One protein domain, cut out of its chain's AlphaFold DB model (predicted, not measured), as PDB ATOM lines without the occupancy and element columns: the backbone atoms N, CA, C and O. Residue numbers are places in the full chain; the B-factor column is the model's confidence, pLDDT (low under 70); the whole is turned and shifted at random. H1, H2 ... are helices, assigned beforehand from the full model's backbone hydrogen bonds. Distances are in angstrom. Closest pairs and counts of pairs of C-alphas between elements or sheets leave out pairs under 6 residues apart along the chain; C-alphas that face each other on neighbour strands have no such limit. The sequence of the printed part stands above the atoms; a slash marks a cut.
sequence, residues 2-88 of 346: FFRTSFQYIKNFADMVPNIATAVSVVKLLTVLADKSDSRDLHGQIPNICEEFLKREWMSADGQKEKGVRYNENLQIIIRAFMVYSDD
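Overview. This is residues 2 to 88 of the 346 residues of the protein "Fanconi anemia group D2 protein" of Mytilus galloprovincialis (UniProt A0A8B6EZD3). H2, H4 and H5 form an up-and-down bundle, each running against the one before, with H1 packed along H2. Short H3 lies at one end and the unnamed stretch 56 to 68 at the other. The printed part has 87 residues, all-helix in class, with five named helices, H1 to H5, and no named strand. It is compact, radius of gyration 13.0 A, and spans 40 by 26 by 17 A.

Arrangement. H1, residues 2 to 11, touches H2, residues 20 to 37, in a hairpin at 21 degrees; C-alphas 3 and 33 are closest, 5.6 A. H2 residues 31 to 35 alone touch H3, residues 40 to 43; C-alphas 34 and 42 are closest, 5.4 A. H4, residues 46 to 55, and H5, residues 69 to 85, form a hairpin at a steep tilt of 40 degrees; H5 touches H4 with residues 78 to 85 alone, C-alphas 47 and 82 closest, 4.4 A. H2 touches H4 with residues 23 to 31 alone, at 11 degrees, and H5 with residues 20 to 27 alone, at 30 degrees. In H1, H2, H4 and H5 every O i to N i+4 pair is within hydrogen-bond range; H3 is too short for one.

Along the chain. H1 begins at C-alpha 2 (36.085, 105.862, 24.485). H2 is 25.5 A long. H5, 24.5 A, ends at C-alpha 85 (35.657, 125.046, 15.350).

Size, cuts and confidence. The link from H4 to H5 is long. The printed part has no cut, and no printed residue is under 70.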
ATOM      1  N   PHE A   2      37.231 106.207  25.348       87.94
ATOM      2  CA  PHE A   2      36.085 105.862  24.485       87.94
ATOM      3  C   PHE A   2      35.735 106.939  23.442       87.94
ATOM      4  O   PHE A   2      35.830 106.665  22.253       87.94
ATOM      5  N   PHE A   3      35.442 108.178  23.864       89.62
ATOM      6  CA  PHE A   3      35.041 109.252  22.940       89.62
ATOM      7  C   PHE A   3      36.077 109.553  21.854       89.62
ATOM      8  O   PHE A   3      35.706 109.774  20.707       89.62
ATOM      9  N   ARG A   4      37.372 109.494  22.191       87.94
ATOM     10  CA  ARG A   4      38.459 109.687  21.224       87.94
ATOM     11  C   ARG A   4      38.483 108.547  20.207       87.94
ATOM     12  O   ARG A   4      38.419 108.790  19.015       87.94
ATOM     13  N   THR A   5      38.475 107.295  20.657       90.50
ATOM     14  CA  THR A   5      38.444 106.144  19.742       90.50
ATOM     15  C   THR A   5      37.202 106.156  18.845       90.50
ATOM     16  O   THR A   5      37.324 105.921  17.646       90.50
ATOM     17  N   SER A   6      36.029 106.492  19.390       92.94
ATOM     18  CA  SER A   6      34.794 106.646  18.613       92.94
ATOM     19  C   SER A   6      34.892 107.777  17.589       92.94
ATOM     20  O   SER A   6      34.492 107.581  16.446       92.94
ATOM     21  N   PHE A   7      35.457 108.929  17.966       94.38
ATOM     22  CA  PHE A   7      35.674 110.056  17.058       94.38
ATOM     23  C   PHE A   7      36.557 109.644  15.877       94.38
ATOM     24  O   PHE A   7      36.161 109.814  14.728       94.38
ATOM     25  N   GLN A   8      37.719 109.040  16.145       93.06
ATOM     26  CA  GLN A   8      38.617 108.552  15.095       93.06
ATOM     27  C   GLN A   8      37.947 107.495  14.207       93.06
ATOM     28  O   GLN A   8      38.106 107.536  12.992       93.06
ATOM     29  N   TYR A   9      37.166 106.580  14.786       93.38
ATOM     30  CA  TYR A   9      36.440 105.575  14.011       93.38
ATOM     31  C   TYR A   9      35.412 106.207  13.064       93.38
ATOM     32  O   TYR A   9      35.370 105.855  11.891       93.38
ATOM     33  N   ILE A  10      34.618 107.170  13.546       93.38
ATOM     34  CA  ILE A  10      33.602 107.856  12.734       93.38
ATOM     35  C   ILE A  10      34.245 108.734  11.659       93.38
ATOM     36  O   ILE A  10      33.760 108.767  10.531       93.38
ATOM     37  N   LYS A  11      35.358 109.399  11.983       92.88
ATOM     38  CA  LYS A  11      36.125 110.216  11.035       92.88
ATOM     39  C   LYS A  11      36.516 109.428   9.781       92.88
ATOM     40  O   LYS A  11      36.435 109.974   8.690       92.88
ATOM     41  N   ASN A  12      36.851 108.144   9.915       92.81
ATOM     42  CA  ASN A  12      37.237 107.296   8.780       92.81
ATOM     43  C   ASN A  12      36.120 107.103   7.737       92.81
ATOM     44  O   ASN A  12      36.400 106.670   6.624       92.81
ATOM     45  N   PHE A  13      34.863 107.405   8.074       91.00
ATOM     46  CA  PHE A  13      33.746 107.325   7.131       91.00
ATOM     47  C   PHE A  13      33.510 108.621   6.352       91.00
ATOM     48  O   PHE A  13      32.670 108.606   5.455       91.00
ATOM     49  N   ALA A  14      34.214 109.718   6.663       91.12
ATOM     50  CA  ALA A  14      34.000 111.022   6.030       91.12
ATOM     51  C   ALA A  14      34.099 110.949   4.494       91.12
ATOM     52  O   ALA A  14      33.218 111.450   3.792       91.12
ATOM     53  N   ASP A  15      35.079 110.216   3.966       89.25
ATOM     54  CA  ASP A  15      35.277 110.067   2.518       89.25
ATOM     55  C   ASP A  15      34.146 109.284   1.833       89.25
ATOM     56  O   ASP A  15      33.794 109.540   0.679       89.25
ATOM     57  N   MET A  16      33.511 108.359   2.555       89.62
ATOM     58  CA  MET A  16      32.492 107.446   2.018       89.62
ATOM     59  C   MET A  16      31.070 108.008   2.099       89.62
ATOM     60  O   MET A  16      30.107 107.335   1.733       89.62
ATOM     61  N   VAL A  17      30.917 109.240   2.584       92.69
ATOM     62  CA  VAL A  17      29.610 109.874   2.734       92.69
ATOM     63  C   VAL A  17      28.955 110.087   1.356       92.69
ATOM     64  O   VAL A  17      29.563 110.715   0.491       92.69
ATOM     65  N   PRO A  18      27.718 109.606   1.126       90.00
ATOM     66  CA  PRO A  18      27.102 109.639  -0.204       90.00
ATOM     67  C   PRO A  18      26.393 110.959  -0.538       90.00
ATOM     68  O   PRO A  18      26.258 111.288  -1.709       90.00
ATOM     69  N   ASN A  19      25.912 111.697   0.466       91.81
ATOM     70  CA  ASN A  19      25.119 112.917   0.290       91.81
ATOM     71  C   ASN A  19      25.351 113.907   1.437       91.81
ATOM     72  O   ASN A  19      25.798 113.528   2.526       91.81
ATOM     73  N   ILE A  20      24.980 115.169   1.218       94.31
ATOM     74  CA  ILE A  20      25.264 116.241   2.183       94.31
ATOM     75  C   ILE A  20      24.532 116.047   3.524       94.31
ATOM     76  O   ILE A  20      25.039 116.424   4.578       94.31
ATOM     77  N   ALA A  21      23.347 115.427   3.520       94.06
ATOM     78  CA  ALA A  21      22.577 115.178   4.743       94.06
ATOM     79  C   ALA A  21      23.298 114.186   5.675       94.06
ATOM     80  O   ALA A  21      23.326 114.349   6.901       94.06
ATOM     81  N   THR A  22      23.931 113.174   5.086       93.88
ATOM     82  CA  THR A  22      24.766 112.218   5.815       93.88
ATOM     83  C   THR A  22      26.051 112.896   6.296       93.88
ATOM     84  O   THR A  22      26.447 112.686   7.440       93.88
ATOM     85  N   ALA A  23      26.634 113.795   5.492       95.62
ATOM     86  CA  ALA A  23      27.805 114.591   5.877       95.62
ATOM     87  C   ALA A  23      27.525 115.421   7.135       95.62
ATOM     88  O   ALA A  23      28.268 115.367   8.112       95.62
ATOM     89  N   VAL A  24      26.376 116.104   7.166       96.25
ATOM     90  CA  VAL A  24      25.903 116.846   8.341       96.25
ATOM     91  C   VAL A  24      25.735 115.940   9.560       96.25
ATOM     92  O   VAL A  24      26.061 116.348  10.674       96.25
ATOM     93  N   SER A  25      25.229 114.720   9.375       96.31
ATOM     94  CA  SER A  25      25.060 113.765  10.477       96.31
ATOM     95  C   SER A  25      26.408 113.338  11.063       96.31
ATOM     96  O   SER A  25      26.550 113.295  12.285       96.31
ATOM     97  N   VAL A  26      27.412 113.110  10.207       95.75
ATOM     98  CA  VAL A  26      28.797 112.839  10.622       95.75
ATOM     99  C   VAL A  26      29.371 114.029  11.392       95.75
ATOM    100  O   VAL A  26      29.835 113.838  12.514       95.75
ATOM    101  N   VAL A  27      29.270 115.256  10.863       96.19
ATOM    102  CA  VAL A  27      29.758 116.469  11.550       96.19
ATOM    103  C   VAL A  27      29.110 116.619  12.923       96.19
ATOM    104  O   VAL A  27      29.814 116.774  13.915       96.19
ATOM    105  N   LYS A  28      27.779 116.507  13.014       95.31
ATOM    106  CA  LYS A  28      27.053 116.612  14.290       95.31
ATOM    107  C   LYS A  28      27.514 115.568  15.302       95.31
ATOM    108  O   LYS A  28      27.684 115.892  16.474       95.31
ATOM    109  N   LEU A  29      27.713 114.325  14.868       95.00
ATOM    110  CA  LEU A  29      28.164 113.256  15.753       95.00
ATOM    111  C   LEU A  29      29.601 113.496  16.234       95.00
ATOM    112  O   LEU A  29      29.873 113.352  17.424       95.00
ATOM    113  N   LEU A  30      30.499 113.909  15.336       94.56
ATOM    114  CA  LEU A  30      31.878 114.262  15.677       94.56
ATOM    115  C   LEU A  30      31.938 115.435  16.657       94.56
ATOM    116  O   LEU A  30      32.664 115.353  17.643       94.56
ATOM    117  N   THR A  31      31.126 116.473  16.442       93.75
ATOM    118  CA  THR A  31      30.956 117.589  17.379       93.75
ATOM    119  C   THR A  31      30.546 117.099  18.764       93.75
ATOM    120  O   THR A  31      31.245 117.373  19.733       93.75
ATOM    121  N   VAL A  32      29.481 116.298  18.870       93.88
ATOM    122  CA  VAL A  32      29.004 115.798  20.170       93.88
ATOM    123  C   VAL A  32      30.065 114.944  20.870       93.88
ATOM    124  O   VAL A  32      30.227 115.026  22.086       93.88
ATOM    125  N   LEU A  33      30.800 114.112  20.129       92.81
ATOM    126  CA  LEU A  33      31.876 113.300  20.700       92.81
ATOM    127  C   LEU A  33      33.047 114.156  21.184       92.81
ATOM    128  O   LEU A  33      33.620 113.853  22.232       92.81
ATOM    129  N   ALA A  34      33.387 115.210  20.446       92.00
ATOM    130  CA  ALA A  34      34.435 116.139  20.829       92.00
ATOM    131  C   ALA A  34      34.034 116.941  22.080       92.00
ATOM    132  O   ALA A  34      34.794 116.927  23.052       92.00
ATOM    133  N   ASP A  35      32.803 117.462  22.132       90.88
ATOM    134  CA  ASP A  35      32.232 118.143  23.303       90.88
ATOM    135  C   ASP A  35      32.265 117.249  24.551       90.88
ATOM    136  O   ASP A  35      32.629 117.683  25.638       90.88
ATOM    137  N   LYS A  36      31.917 115.961  24.417       90.25
ATOM    138  CA  LYS A  36      31.934 115.005  25.541       90.25
ATOM    139  C   LYS A  36      33.330 114.546  25.951       90.25
ATOM    140  O   LYS A  36      33.480 113.933  27.008       90.25
ATOM    141  N   SER A  37      34.334 114.786  25.118       85.69
ATOM    142  CA  SER A  37      35.718 114.415  25.401       85.69
ATOM    143  C   SER A  37      36.521 115.516  26.100       85.69
ATOM    144  O   SER A  37      37.636 115.225  26.530       85.69
ATOM    145  N   ASP A  38      35.995 116.750  26.162       76.50
ATOM    146  CA  ASP A  38      36.694 117.980  26.586       76.50
ATOM    147  C   ASP A  38      38.063 118.196  25.899       76.50
ATOM    148  O   ASP A  38      38.943 118.914  26.383       76.50
ATOM    149  N   SER A  39      38.272 117.575  24.735       78.75
ATOM    150  CA  SER A  39      39.548 117.582  24.029       78.75
ATOM    151  C   SER A  39      39.548 118.626  22.916       78.75
ATOM    152  O   SER A  39      39.018 118.383  21.831       78.75
ATOM    153  N   ARG A  40      40.233 119.757  23.142       82.00
ATOM    154  CA  ARG A  40      40.455 120.795  22.111       82.00
ATOM    155  C   ARG A  40      41.088 120.245  20.825       82.00
ATOM    156  O   ARG A  40      40.736 120.691  19.743       82.00
ATOM    157  N   ASP A  41      41.926 119.215  20.941       86.56
ATOM    158  CA  ASP A  41      42.521 118.487  19.806       86.56
ATOM    159  C   ASP A  41      41.472 117.861  18.866       86.56
ATOM    160  O   ASP A  41      41.688 117.770  17.662       86.56
ATOM    161  N   LEU A  42      40.317 117.430  19.392       88.56
ATOM    162  CA  LEU A  42      39.256 116.863  18.555       88.56
ATOM    163  C   LEU A  42      38.434 117.957  17.871       88.56
ATOM    164  O   LEU A  42      38.080 117.792  16.707       88.56
ATOM    165  N   HIS A  43      38.200 119.088  18.547       88.94
ATOM    166  CA  HIS A  43      37.588 120.259  17.916       88.94
ATOM    167  C   HIS A  43      38.419 120.757  16.734       88.94
ATOM    168  O   HIS A  43      37.856 120.929  15.659       88.94
ATOM    169  N   GLY A  44      39.746 120.845  16.875       90.25
ATOM    170  CA  GLY A  44      40.641 121.264  15.788       90.25
ATOM    171  C   GLY A  44      40.642 120.346  14.554       90.25
ATOM    172  O   GLY A  44      41.104 120.746  13.490       90.25
ATOM    173  N   GLN A  45      40.093 119.128  14.639       92.62
ATOM    174  CA  GLN A  45      39.960 118.228  13.484       92.62
ATOM    175  C   GLN A  45      38.650 118.409  12.709       92.62
ATOM    176  O   GLN A  45      38.573 117.991  11.553       92.62
ATOM    177  N   ILE A  46      37.622 119.005  13.321       94.50
ATOM    178  CA  ILE A  46      36.307 119.204  12.695       94.50
ATOM    179  C   ILE A  46      36.380 120.164  11.493       94.50
ATOM    180  O   ILE A  46      35.771 119.837  10.471       94.50
ATOM    181  N   PRO A  47      37.118 121.295  11.545       94.88
ATOM    182  CA  PRO A  47      37.252 122.199  10.408       94.88
ATOM    183  C   PRO A  47      37.792 121.512   9.163       94.88
ATOM    184  O   PRO A  47      37.213 121.696   8.104       94.88
ATOM    185  N   ASN A  48      38.808 120.653   9.288       93.88
ATOM    186  CA  ASN A  48      39.394 119.952   8.138       93.88
ATOM    187  C   ASN A  48      38.359 119.072   7.422       93.88
ATOM    188  O   ASN A  48      38.243 119.108   6.203       93.88
ATOM    189  N   ILE A  49      37.538 118.347   8.189       95.38
ATOM    190  CA  ILE A  49      36.462 117.506   7.643       95.38
ATOM    191  C   ILE A  49      35.383 118.376   6.987       95.38
ATOM    192  O   ILE A  49      34.874 118.061   5.913       95.38
ATOM    193  N   CYS A  50      35.021 119.494   7.622       96.19
ATOM    194  CA  CYS A  50      34.058 120.420   7.035       96.19
ATOM    195  C   CYS A  50      34.610 121.056   5.754       96.19
ATOM    196  O   CYS A  50      33.867 121.206   4.792       96.19
ATOM    197  N   GLU A  51      35.898 121.390   5.710       94.75
ATOM    198  CA  GLU A  51      36.571 121.929   4.532       94.75
ATOM    199  C   GLU A  51      36.568 120.916   3.381       94.75
ATOM    200  O   GLU A  51      36.191 121.274   2.268       94.75
ATOM    201  N   GLU A  52      36.887 119.645   3.643       94.81
ATOM    202  CA  GLU A  52      36.764 118.553   2.664       94.81
ATOM    203  C   GLU A  52      35.332 118.443   2.120       94.81
ATOM    204  O   GLU A  52      35.123 118.327   0.911       94.81
ATOM    205  N   PHE A  53      34.324 118.567   2.986       96.12
ATOM    206  CA  PHE A  53      32.918 118.568   2.573       96.12
ATOM    207  C   PHE A  53      32.513 119.801   1.757       96.12
ATOM    208  O   PHE A  53      31.670 119.683   0.865       96.12
ATOM    209  N   LEU A  54      33.104 120.968   2.019       95.00
ATOM    210  CA  LEU A  54      32.891 122.185   1.227       95.00
ATOM    211  C   LEU A  54      33.619 122.131  -0.128       95.00
ATOM    212  O   LEU A  54      33.178 122.774  -1.086       95.00
ATOM    213  N   LYS A  55      34.700 121.350  -0.216       93.81
ATOM    214  CA  LYS A  55      35.483 121.103  -1.437       93.81
ATOM    215  C   LYS A  55      34.911 119.994  -2.325       93.81
ATOM    216  O   LYS A  55      35.375 119.804  -3.446       93.81
ATOM    217  N   ARG A  56      33.903 119.264  -1.848       92.31
ATOM    218  CA  ARG A  56      33.309 118.119  -2.544       92.31
ATOM    219  C   ARG A  56      32.074 118.506  -3.356       92.31
ATOM    220  O   ARG A  56      31.230 119.275  -2.900       92.31
ATOM    221  N   GLU A  57      31.924 117.907  -4.535       90.06
ATOM    222  CA  GLU A  57      30.667 117.946  -5.283       90.06
ATOM    223  C   GLU A  57      29.682 116.898  -4.748       90.06
ATOM    224  O   GLU A  57      29.996 115.709  -4.653       90.06
ATOM    225  N   TRP A  58      28.477 117.347  -4.396       92.62
ATOM    226  CA  TRP A  58      27.415 116.491  -3.870       92.62
ATOM    227  C   TRP A  58      26.423 116.133  -4.973       92.62
ATOM    228  O   TRP A  58      25.904 117.017  -5.658       92.62
ATOM    229  N   MET A  59      26.152 114.836  -5.125       89.31
ATOM    230  CA  MET A  59      25.295 114.289  -6.175       89.31
ATOM    231  C   MET A  59      24.058 113.635  -5.561       89.31
ATOM    232  O   MET A  59      24.143 112.886  -4.591       89.31
ATOM    233  N   SER A  60      22.901 113.918  -6.144       84.69
ATOM    234  CA  SER A  60      21.627 113.297  -5.802       84.69
ATOM    235  C   SER A  60      21.517 111.897  -6.430       84.69
ATOM    236  O   SER A  60      22.316 111.506  -7.284       84.69
ATOM    237  N   ALA A  61      20.521 111.114  -6.003       82.56
ATOM    238  CA  ALA A  61      20.299 109.735  -6.455       82.56
ATOM    239  C   ALA A  61      20.017 109.613  -7.968       82.56
ATOM    240  O   ALA A  61      20.183 108.544  -8.547       82.56
ATOM    241  N   ASP A  62      19.602 110.707  -8.603       83.38
ATOM    242  CA  ASP A  62      19.383 110.861 -10.044       83.38
ATOM    243  C   ASP A  62      20.659 111.242 -10.822       83.38
ATOM    244  O   ASP A  62      20.602 111.468 -12.030       83.38
ATOM    245  N   GLY A  63      21.813 111.331 -10.151       81.88
ATOM    246  CA  GLY A  63      23.086 111.708 -10.766       81.88
ATOM    247  C   GLY A  63      23.194 113.196 -11.106       81.88
ATOM    248  O   GLY A  63      24.090 113.586 -11.849       81.88
ATOM    249  N   GLN A  64      22.296 114.036 -10.581       85.94
ATOM    250  CA  GLN A  64      22.361 115.491 -10.712       85.94
ATOM    251  C   GLN A  64      23.027 116.118  -9.485       85.94
ATOM    252  O   GLN A  64      22.965 115.560  -8.390       85.94
ATOM    253  N   LYS A  65      23.627 117.307  -9.636       87.06
ATOM    254  CA  LYS A  65      24.167 118.055  -8.488       87.06
ATOM    255  C   LYS A  65      23.050 118.358  -7.485       87.06
ATOM    256  O   LYS A  65      21.981 118.847  -7.868       87.06
ATOM    257  N   GLU A  66      23.302 118.081  -6.207       88.81
ATOM    258  CA  GLU A  66      22.356 118.405  -5.140       88.81
ATOM    259  C   GLU A  66      22.099 119.918  -5.092       88.81
ATOM    260  O   GLU A  66      23.014 120.737  -5.174       88.81
ATOM    261  N   LYS A  67      20.823 120.295  -4.971       88.56
ATOM    262  CA  LYS A  67      20.387 121.695  -4.949       88.56
ATOM    263  C   LYS A  67      19.088 121.868  -4.172       88.56
ATOM    264  O   LYS A  67      18.390 120.906  -3.853       88.56
ATOM    265  N   GLY A  68      18.732 123.122  -3.911       89.88
ATOM    266  CA  GLY A  68      17.470 123.499  -3.278       89.88
ATOM    267  C   GLY A  68      17.581 123.754  -1.775       89.88
ATOM    268  O   GLY A  68      18.667 123.812  -1.201       89.88
ATOM    269  N   VAL A  69      16.426 123.950  -1.136       91.31
ATOM    270  CA  VAL A  69      16.342 124.471   0.240       91.31
ATOM    271  C   VAL A  69      17.022 123.547   1.252       91.31
ATOM    272  O   VAL A  69      17.869 124.006   2.006       91.31
ATOM    273  N   ARG A  70      16.734 122.239   1.214       92.88
ATOM    274  CA  ARG A  70      17.333 121.260   2.140       92.88
ATOM    275  C   ARG A  70      18.851 121.150   1.986       92.88
ATOM    276  O   ARG A  70      19.561 121.041   2.980       92.88
ATOM    277  N   TYR A  71      19.347 121.196   0.748       94.00
ATOM    278  CA  TYR A  71      20.785 121.234   0.475       94.00
ATOM    279  C   TYR A  71      21.419 122.470   1.125       94.00
ATOM    280  O   TYR A  71      22.388 122.348   1.868       94.00
ATOM    281  N   ASN A  72      20.815 123.646   0.934       94.50
ATOM    282  CA  ASN A  72      21.279 124.901   1.524       94.50
ATOM    283  C   ASN A  72      21.224 124.906   3.064       94.50
ATOM    284  O   ASN A  72      22.137 125.419   3.707       94.50
ATOM    285  N   GLU A  73      20.203 124.307   3.678       95.31
ATOM    286  CA  GLU A  73      20.121 124.145   5.137       95.31
ATOM    287  C   GLU A  73      21.244 123.252   5.682       95.31
ATOM    288  O   GLU A  73      21.873 123.588   6.688       95.31
ATOM    289  N   ASN A  74      21.535 122.143   4.998       96.25
ATOM    290  CA  ASN A  74      22.633 121.249   5.359       96.25
ATOM    291  C   ASN A  74      23.997 121.922   5.176       96.25
ATOM    292  O   ASN A  74      24.838 121.888   6.074       96.25
ATOM    293  N   LEU A  75      24.187 122.603   4.049       96.06
ATOM    294  CA  LEU A  75      25.388 123.372   3.748       96.06
ATOM    295  C   LEU A  75      25.636 124.460   4.800       96.06
ATOM    296  O   LEU A  75      26.756 124.609   5.280       96.06
ATOM    297  N   GLN A  76      24.588 125.164   5.241       95.88
ATOM    298  CA  GLN A  76      24.685 126.131   6.335       95.88
ATOM    299  C   GLN A  76      25.250 125.503   7.620       95.88
ATOM    300  O   GLN A  76      26.006 126.168   8.329       95.88
ATOM    301  N   ILE A  77      24.893 124.258   7.950       96.31
ATOM    302  CA  ILE A  77      25.414 123.579   9.145       96.31
ATOM    303  C   ILE A  77      26.911 123.297   8.994       96.31
ATOM    304  O   ILE A  77      27.664 123.554   9.929       96.31
ATOM    305  N   ILE A  78      27.343 122.828   7.818       96.88
ATOM    306  CA  ILE A  78      28.757 122.539   7.535       96.88
ATOM    307  C   ILE A  78      29.591 123.822   7.590       96.88
ATOM    308  O   ILE A  78      30.604 123.848   8.280       96.88
ATOM    309  N   ILE A  79      29.139 124.905   6.945       95.69
ATOM    310  CA  ILE A  79      29.845 126.197   6.976       95.69
ATOM    311  C   ILE A  79      29.950 126.703   8.419       95.69
ATOM    312  O   ILE A  79      31.024 127.102   8.854       95.69
ATOM    313  N   ARG A  80      28.866 126.654   9.206       94.50
ATOM    314  CA  ARG A  80      28.921 127.081  10.615       94.50
ATOM    315  C   ARG A  80      29.898 126.242  11.430       94.50
ATOM    316  O   ARG A  80      30.657 126.813  12.201       94.50
ATOM    317  N   ALA A  81      29.890 124.922  11.264       94.50
ATOM    318  CA  ALA A  81      30.817 124.044  11.970       94.50
ATOM    319  C   ALA A  81      32.275 124.333  11.581       94.50
ATOM    320  O   ALA A  81      33.110 124.482  12.468       94.50
ATOM    321  N   PHE A  82      32.560 124.503  10.285       95.25
ATOM    322  CA  PHE A  82      33.878 124.916   9.798       95.25
ATOM    323  C   PHE A  82      34.364 126.177  10.519       95.25
ATOM    324  O   PHE A  82      35.451 126.192  11.088       95.25
ATOM    325  N   MET A  83      33.520 127.206  10.570       92.38
ATOM    326  CA  MET A  83      33.886 128.493  11.150       92.38
ATOM    327  C   MET A  83      34.020 128.476  12.675       92.38
ATOM    328  O   MET A  83      34.940 129.082  13.213       92.38
ATOM    329  N   VAL A  84      33.098 127.816  13.381       90.25
ATOM    330  CA  VAL A  84      33.048 127.818  14.854       90.25
ATOM    331  C   VAL A  84      34.196 127.019  15.464       90.25
ATOM    332  O   VAL A  84      34.715 127.416  16.502       90.25
ATOM    333  N   TYR A  85      34.588 125.907  14.837       91.00
ATOM    334  CA  TYR A  85      35.657 125.046  15.350       91.00
ATOM    335  C   TYR A  85      37.047 125.398  14.809       91.00
ATOM    336  O   TYR A  85      38.019 124.769  15.217       91.00
ATOM    337  N   SER A  86      37.153 126.368  13.892       91.62
ATOM    338  CA  SER A  86      38.448 126.858  13.407       91.62
ATOM    339  C   SER A  86      39.217 127.551  14.530       91.62
ATOM    340  O   SER A  86      38.635 128.324  15.288       91.62
ATOM    341  N   ASP A  87      40.532 127.324  14.597       88.00
ATOM    342  CA  ASP A  87      41.406 127.992  15.575       88.00
ATOM    343  C   ASP A  87      41.434 129.516  15.367       88.00
ATOM    344  O   ASP A  87      41.463 130.282  16.331       88.00
ATOM    345  N   ASP A  88      41.366 129.951  14.104       90.31
ATOM    346  CA  ASP A  88      41.199 131.350  13.713       90.31
ATOM    347  C   ASP A  88      39.983 131.513  12.780       90.31
ATOM    348  O   ASP A  88      40.102 131.445  11.548       90.31
TER     349      ASP A  88